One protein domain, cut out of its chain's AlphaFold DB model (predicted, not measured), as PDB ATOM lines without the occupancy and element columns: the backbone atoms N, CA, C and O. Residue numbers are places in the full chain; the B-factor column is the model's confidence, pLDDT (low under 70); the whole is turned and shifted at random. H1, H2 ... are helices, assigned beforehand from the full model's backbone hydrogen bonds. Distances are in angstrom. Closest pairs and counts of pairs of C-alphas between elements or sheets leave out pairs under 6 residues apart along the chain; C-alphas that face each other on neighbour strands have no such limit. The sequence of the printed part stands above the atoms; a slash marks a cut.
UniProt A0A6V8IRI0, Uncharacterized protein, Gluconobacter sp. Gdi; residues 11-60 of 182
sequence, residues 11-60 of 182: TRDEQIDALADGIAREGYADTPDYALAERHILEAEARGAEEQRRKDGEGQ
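What this domain is: This is residues 11 to 60 of the 182 residues of an uncharacterized protein of Gluconobacter sp. Gdi (UniProt A0A6V8IRI0). A short helix, H1, is followed by a link that folds the chain back into a long helix, H2, whose first part, residues 34 to 41, packs crosswise on H1. These make a small compact body at one end, and the rest of the printed part, residues 43 to 60, of which 43 to 57 belong to H2, sticks out from it as a long arm. The printed part has 50 residues, with two named helices in the order H1, H2 and no named strand, and its class is all helix. It is only just loose, close to extended, with a radius of gyration of the C-alphas of 14.5 A, and the C-alphas span 49 by 20 by 14 A.

Where its parts are: H1 holds residues 12 to 25 and is 19.9 A long from first to last C-alpha, beginning with C-alpha 12 at (242.269, 218.597, 313.662). H2 holds residues 34 to 57 and is 34.2 A long, from C-alpha 34 at (245.496, 212.348, 303.924) to C-alpha 57 at (259.243, 238.746, 320.826).

How they stand to each other: H1 and H2 touch, H2 with residues 34 to 41 alone, and their closest C-alphas are those of Ala 20 and Ala 37, 5.2 A apart. Their lines stand at a steep tilt of 58 degrees, and they run opposite ways. Residues 43 to 60 stand free, of which 43 to 57 belong to H2. In H1 and H2 every O i to N i+4 pair is within hydrogen-bond range.

The domain as a whole: The two C-alphas farthest apart, those of Asp 30 and Gln 60, are 49.0 A from each other. Without residues 43 to 60, the body spans 24 by 14 by 11 A. The link from H1 to H2 is short, with 8 residues between them, and the printed part has no cut. The mean pLDDT of the printed part is 84.9, and residues 56, 57 and 59 are under 70.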
ATOM      1  N   THR A  11     237.738 220.118 314.684       89.12
ATOM      2  CA  THR A  11     238.823 219.282 315.197       89.12
ATOM      3  C   THR A  11     239.927 219.162 314.145       89.12
ATOM      4  O   THR A  11     239.721 219.429 312.960       89.12
ATOM      5  N   ARG A  12     241.136 218.792 314.575       88.69
ATOM      6  CA  ARG A  12     242.269 218.597 313.662       88.69
ATOM      7  C   ARG A  12     241.949 217.554 312.588       88.69
ATOM      8  O   ARG A  12     242.228 217.797 311.420       88.69
ATOM      9  N   ASP A  13     241.308 216.457 312.974       91.06
ATOM     10  CA  ASP A  13     240.917 215.388 312.052       91.06
ATOM     11  C   ASP A  13     239.908 215.904 311.014       91.06
ATOM     12  O   ASP A  13     240.107 215.726 309.818       91.06
ATOM     13  N   GLU A  14     238.913 216.693 311.437       92.00
ATOM     14  CA  GLU A  14     237.961 217.339 310.518       92.00
ATOM     15  C   GLU A  14     238.632 218.318 309.538       92.00
ATOM     16  O   GLU A  14     238.147 218.520 308.422       92.00
ATOM     17  N   GLN A  15     239.724 218.970 309.944       90.44
ATOM     18  CA  GLN A  15     240.499 219.842 309.058       90.44
ATOM     19  C   GLN A  15     241.316 219.039 308.043       90.44
ATOM     20  O   GLN A  15     241.377 219.438 306.879       90.44
ATOM     21  N   ILE A  16     241.914 217.923 308.472       93.31
ATOM     22  CA  ILE A  16     242.658 217.008 307.599       93.31
ATOM     23  C   ILE A  16     241.709 216.401 306.565       93.31
ATOM     24  O   ILE A  16     242.002 216.479 305.374       93.31
ATOM     25  N   ASP A  17     240.555 215.890 306.997       93.75
ATOM     26  CA  ASP A  17     239.531 215.319 306.118       93.75
ATOM     27  C   ASP A  17     239.068 216.343 305.076       93.75
ATOM     28  O   ASP A  17     239.101 216.090 303.870       93.75
ATOM     29  N   ALA A  18     238.717 217.554 305.524       92.88
ATOM     30  CA  ALA A  18     238.268 218.616 304.629       92.88
ATOM     31  C   ALA A  18     239.345 219.039 303.614       92.88
ATOM     32  O   ALA A  18     239.015 219.369 302.471       92.88
ATOM     33  N   LEU A  19     240.620 219.051 304.018       92.12
ATOM     34  CA  LEU A  19     241.735 219.397 303.138       92.12
ATOM     35  C   LEU A  19     242.039 218.270 302.143       92.12
ATOM     36  O   LEU A  19     242.220 218.554 300.960       92.12
ATOM     37  N   ALA A  20     242.037 217.011 302.586       92.62
ATOM     38  CA  ALA A  20     242.238 215.847 301.725       92.62
ATOM     39  C   ALA A  20     241.148 215.754 300.643       92.62
ATOM     40  O   ALA A  20     241.454 215.553 299.463       92.62
ATOM     41  N   ASP A  21     239.889 216.004 301.018       91.62
ATOM     42  CA  ASP A  21     238.761 216.101 300.085       91.62
ATOM     43  C   ASP A  21     238.910 217.268 299.101       91.62
ATOM     44  O   ASP A  21     238.543 217.158 297.927       91.62
ATOM     45  N   GLY A  22     239.432 218.406 299.569       90.81
ATOM     46  CA  GLY A  22     239.740 219.563 298.728       90.81
ATOM     47  C   GLY A  22     240.780 219.234 297.658       90.81
ATOM     48  O   GLY A  22     240.535 219.470 296.476       90.81
ATOM     49  N   ILE A  23     241.888 218.606 298.062       89.00
ATOM     50  CA  ILE A  23     242.982 218.182 297.174       89.00
ATOM     51  C   ILE A  23     242.466 217.226 296.088       89.00
ATOM     52  O   ILE A  23     242.782 217.405 294.908       89.00
ATOM     53  N   ALA A  24     241.633 216.247 296.459       89.56
ATOM     54  CA  ALA A  24     241.028 215.319 295.503       89.56
ATOM     55  C   ALA A  24     240.067 216.031 294.532       89.56
ATOM     56  O   ALA A  24     240.101 215.798 293.325       89.56
ATOM     57  N   ARG A  25     239.232 216.951 295.035       90.25
ATOM     58  CA  ARG A  25     238.262 217.695 294.209       90.25
ATOM     59  C   ARG A  25     238.931 218.627 293.199       90.25
ATOM     60  O   ARG A  25     238.390 218.830 292.114       90.25
ATOM     61  N   GLU A  26     240.084 219.188 293.544       90.19
ATOM     62  CA  GLU A  26     240.872 220.048 292.654       90.19
ATOM     63  C   GLU A  26     241.640 219.262 291.575       90.19
ATOM     64  O   GLU A  26     242.256 219.861 290.696       90.19
ATOM     65  N   GLY A  27     241.554 217.925 291.587       85.31
ATOM     66  CA  GLY A  27     242.126 217.063 290.554       85.31
ATOM     67  C   GLY A  27     243.628 216.822 290.706       85.31
ATOM     68  O   GLY A  27     244.262 216.351 289.765       85.31
ATOM     69  N   TYR A  28     244.206 217.130 291.873       78.88
ATOM     70  CA  TYR A  28     245.608 216.814 292.166       78.88
ATOM     71  C   TYR A  28     245.830 215.322 292.448       78.88
ATOM     72  O   TYR A  28     246.951 214.838 292.298       78.88
ATOM     73  N   ALA A  29     244.777 214.592 292.827       81.56
ATOM     74  CA  ALA A  29     244.801 213.150 293.040       81.56
ATOM     75  C   ALA A  29     243.419 212.528 292.773       81.56
ATOM     76  O   ALA A  29     242.395 213.138 293.073       81.56
ATOM     77  N   ASP A  30     243.395 211.291 292.264       83.31
ATOM     78  CA  ASP A  30     242.156 210.522 292.041       83.31
ATOM     79  C   ASP A  30     241.502 210.050 293.357       83.31
ATOM     80  O   ASP A  30     240.332 209.660 293.381       83.31
ATOM     81  N   THR A  31     242.247 210.084 294.466       81.88
ATOM     82  CA  THR A  31     241.792 209.721 295.815       81.88
ATOM     83  C   THR A  31     242.299 210.732 296.848       81.88
ATOM     84  O   THR A  31     243.386 211.273 296.647       81.88
ATOM     85  N   PRO A  32     241.580 210.959 297.966       85.12
ATOM     86  CA  PRO A  32     242.042 211.844 299.036       85.12
ATOM     87  C   PRO A  32     243.424 211.436 299.566       85.12
ATOM     88  O   PRO A  32     243.627 210.288 299.965       85.12
ATOM     89  N   ASP A  33     244.367 212.381 299.576       90.81
ATOM     90  CA  ASP A  33     245.719 212.189 300.114       90.81
ATOM     91  C   ASP A  33     245.820 212.791 301.521       90.81
ATOM     92  O   ASP A  33     246.173 213.957 301.720       90.81
ATOM     93  N   TYR A  34     245.480 211.969 302.512       91.69
ATOM     94  CA  TYR A  34     245.496 212.348 303.924       91.69
ATOM     95  C   TYR A  34     246.903 212.660 304.445       91.69
ATOM     96  O   TYR A  34     247.052 213.532 305.294       91.69
ATOM     97  N   ALA A  35     247.941 211.998 303.925       90.25
ATOM     98  CA  ALA A  35     249.315 212.234 304.364       90.25
ATOM     99  C   ALA A  35     249.809 213.614 303.907       90.25
ATOM    100  O   ALA A  35     250.460 214.340 304.665       90.25
ATOM    101  N   LEU A  36     249.465 214.004 302.675       89.75
ATOM    102  CA  LEU A  36     249.742 215.345 302.171       89.75
ATOM    103  C   LEU A  36     248.953 216.412 302.941       89.75
ATOM    104  O   LEU A  36     249.531 217.433 303.327       89.75
ATOM    105  N   ALA A  37     247.664 216.169 303.196       91.81
ATOM    106  CA  ALA A  37     246.818 217.066 303.979       91.81
ATOM    107  C   ALA A  37     247.365 217.267 305.403       91.81
ATOM    108  O   ALA A  37     247.555 218.403 305.838       91.81
ATOM    109  N   GLU A  38     247.706 216.184 306.102       92.50
ATOM    110  CA  GLU A  38     248.296 216.241 307.441       92.50
ATOM    111  C   GLU A  38     249.609 217.034 307.451       92.50
ATOM    112  O   GLU A  38     249.798 217.905 308.304       92.50
ATOM    113  N   ARG A  39     250.498 216.798 306.475       91.69
ATOM    114  CA  ARG A  39     251.762 217.541 306.363       91.69
ATOM    115  C   ARG A  39     251.529 219.043 306.207       91.69
ATOM    116  O   ARG A  39     252.225 219.830 306.842       91.69
ATOM    117  N   HIS A  40     250.556 219.446 305.392       91.06
ATOM    118  CA  HIS A  40     250.226 220.859 305.206       91.06
ATOM    119  C   HIS A  40     249.635 221.503 306.460       91.06
ATOM    120  O   HIS A  40     249.981 222.645 306.766       91.06
ATOM    121  N   ILE A  41     248.786 220.781 307.199       91.62
ATOM    122  CA  ILE A  41     248.271 221.257 308.489       91.62
ATOM    123  C   ILE A  41     249.424 221.441 309.477       91.62
ATOM    124  O   ILE A  41     249.559 222.519 310.049       91.62
ATOM    125  N   LEU A  42     250.314 220.452 309.609       89.88
ATOM    126  CA  LEU A  42     251.496 220.538 310.475       89.88
ATOM    127  C   LEU A  42     252.415 221.711 310.110       89.88
ATOM    128  O   LEU A  42     252.883 222.436 310.986       89.88
ATOM    129  N   GLU A  43     252.668 221.926 308.821       90.00
ATOM    130  CA  GLU A  43     253.484 223.043 308.344       90.00
ATOM    131  C   GLU A  43     252.811 224.399 308.612       90.00
ATOM    132  O   GLU A  43     253.472 225.371 308.985       90.00
ATOM    133  N   ALA A  44     251.490 224.487 308.445       89.12
ATOM    134  CA  ALA A  44     250.726 225.687 308.769       89.12
ATOM    135  C   ALA A  44     250.727 225.976 310.280       89.12
ATOM    136  O   ALA A  44     250.938 227.124 310.673       89.12
ATOM    137  N   GLU A  45     250.558 224.951 311.120       88.44
ATOM    138  CA  GLU A  45     250.675 225.047 312.580       88.44
ATOM    139  C   GLU A  45     252.076 225.521 312.992       88.44
ATOM    140  O   GLU A  45     252.203 226.442 313.801       88.44
ATOM    141  N   ALA A  46     253.129 224.947 312.402       82.94
ATOM    142  CA  ALA A  46     254.515 225.319 312.681       82.94
ATOM    143  C   ALA A  46     254.804 226.780 312.306       82.94
ATOM    144  O   ALA A  46     255.328 227.529 313.134       82.94
ATOM    145  N   ARG A  47     254.392 227.212 311.105       82.31
ATOM    146  CA  ARG A  47     254.522 228.612 310.667       82.31
ATOM    147  C   ARG A  47     253.715 229.564 311.540       82.31
ATOM    148  O   ARG A  47     254.204 230.633 311.890       82.31
ATOM    149  N   GLY A  48     252.496 229.181 311.919       83.69
ATOM    150  CA  GLY A  48     251.660 229.963 312.830       83.69
ATOM    151  C   GLY A  48     252.316 230.132 314.200       83.69
ATOM    152  O   GLY A  48     252.364 231.241 314.728       83.69
ATOM    153  N   ALA A  49     252.885 229.057 314.746       77.81
ATOM    154  CA  ALA A  49     253.615 229.097 316.006       77.81
ATOM    155  C   ALA A  49     254.888 229.954 315.915       77.81
ATOM    156  O   ALA A  49     255.188 230.694 316.848       77.81
ATOM    157  N   GLU A  50     255.634 229.877 314.814       78.94
ATOM    158  CA  GLU A  50     256.830 230.693 314.592       78.94
ATOM    159  C   GLU A  50     256.497 232.184 314.450       78.94
ATOM    160  O   GLU A  50     257.099 233.013 315.132       78.94
ATOM    161  N   GLU A  51     255.495 232.532 313.642       77.75
ATOM    162  CA  GLU A  51     255.028 233.912 313.480       77.75
ATOM    163  C   GLU A  51     254.503 234.481 314.803       77.75
ATOM    164  O   GLU A  51     254.742 235.646 315.127       77.75
ATOM    165  N   GLN A  52     253.833 233.649 315.603       70.88
ATOM    166  CA  GLN A  52     253.388 234.031 316.935       70.88
ATOM    167  C   GLN A  52     254.584 234.289 317.864       70.88
ATOM    168  O   GLN A  52     254.660 235.360 318.459       70.88
ATOM    169  N   ARG A  53     255.593 233.403 317.897       71.00
ATOM    170  CA  ARG A  53     256.850 233.644 318.640       71.00
ATOM    171  C   ARG A  53     257.558 234.919 318.179       71.00
ATOM    172  O   ARG A  53     258.119 235.634 319.008       71.00
ATOM    173  N   ARG A  54     257.543 235.210 316.872       75.81
ATOM    174  CA  ARG A  54     258.122 236.430 316.296       75.81
ATOM    175  C   ARG A  54     257.418 237.670 316.843       75.81
ATOM    176  O   ARG A  54     258.102 238.563 317.334       75.81
ATOM    177  N   LYS A  55     256.082 237.702 316.803       72.94
ATOM    178  CA  LYS A  55     255.256 238.801 317.337       72.94
ATOM    179  C   LYS A  55     255.388 238.955 318.846       72.94
ATOM    180  O   LYS A  55     255.536 240.066 319.331       72.94
ATOM    181  N   ASP A  56     255.396 237.855 319.587       64.69
ATOM    182  CA  ASP A  56     255.500 237.891 321.049       64.69
ATOM    183  C   ASP A  56     256.894 238.355 321.521       64.69
ATOM    184  O   ASP A  56     257.050 238.897 322.620       64.69
ATOM    185  N   GLY A  57     257.907 238.180 320.665       65.69
ATOM    186  CA  GLY A  57     259.243 238.746 320.826       65.69
ATOM    187  C   GLY A  57     259.358 240.226 320.436       65.69
ATOM    188  O   GLY A  57     260.319 240.880 320.849       65.69
ATOM    189  N   GLU A  58     258.405 240.793 319.683       70.62
ATOM    190  CA  GLU A  58     258.419 242.219 319.335       70.62
ATOM    191  C   GLU A  58     258.269 243.067 320.610       70.62
ATOM    192  O   GLU A  58     257.214 243.149 321.229       70.62
ATOM    193  N   GLY A  59     259.369 243.703 321.028       68.19
ATOM    194  CA  GLY A  59     259.430 244.561 322.216       68.19
ATOM    195  C   GLY A  59     260.077 243.919 323.447       68.19
ATOM    196  O   GLY A  59     260.394 244.638 324.398       68.19
ATOM    197  N   GLN A  60     260.355 242.612 323.430       71.50
ATOM    198  CA  GLN A  60     261.143 241.957 324.477       71.50
ATOM    199  C   GLN A  60     262.622 241.888 324.088       71.50
ATOM    200  O   GLN A  60     262.979 241.606 322.947       71.50
TER     201      GLN A  60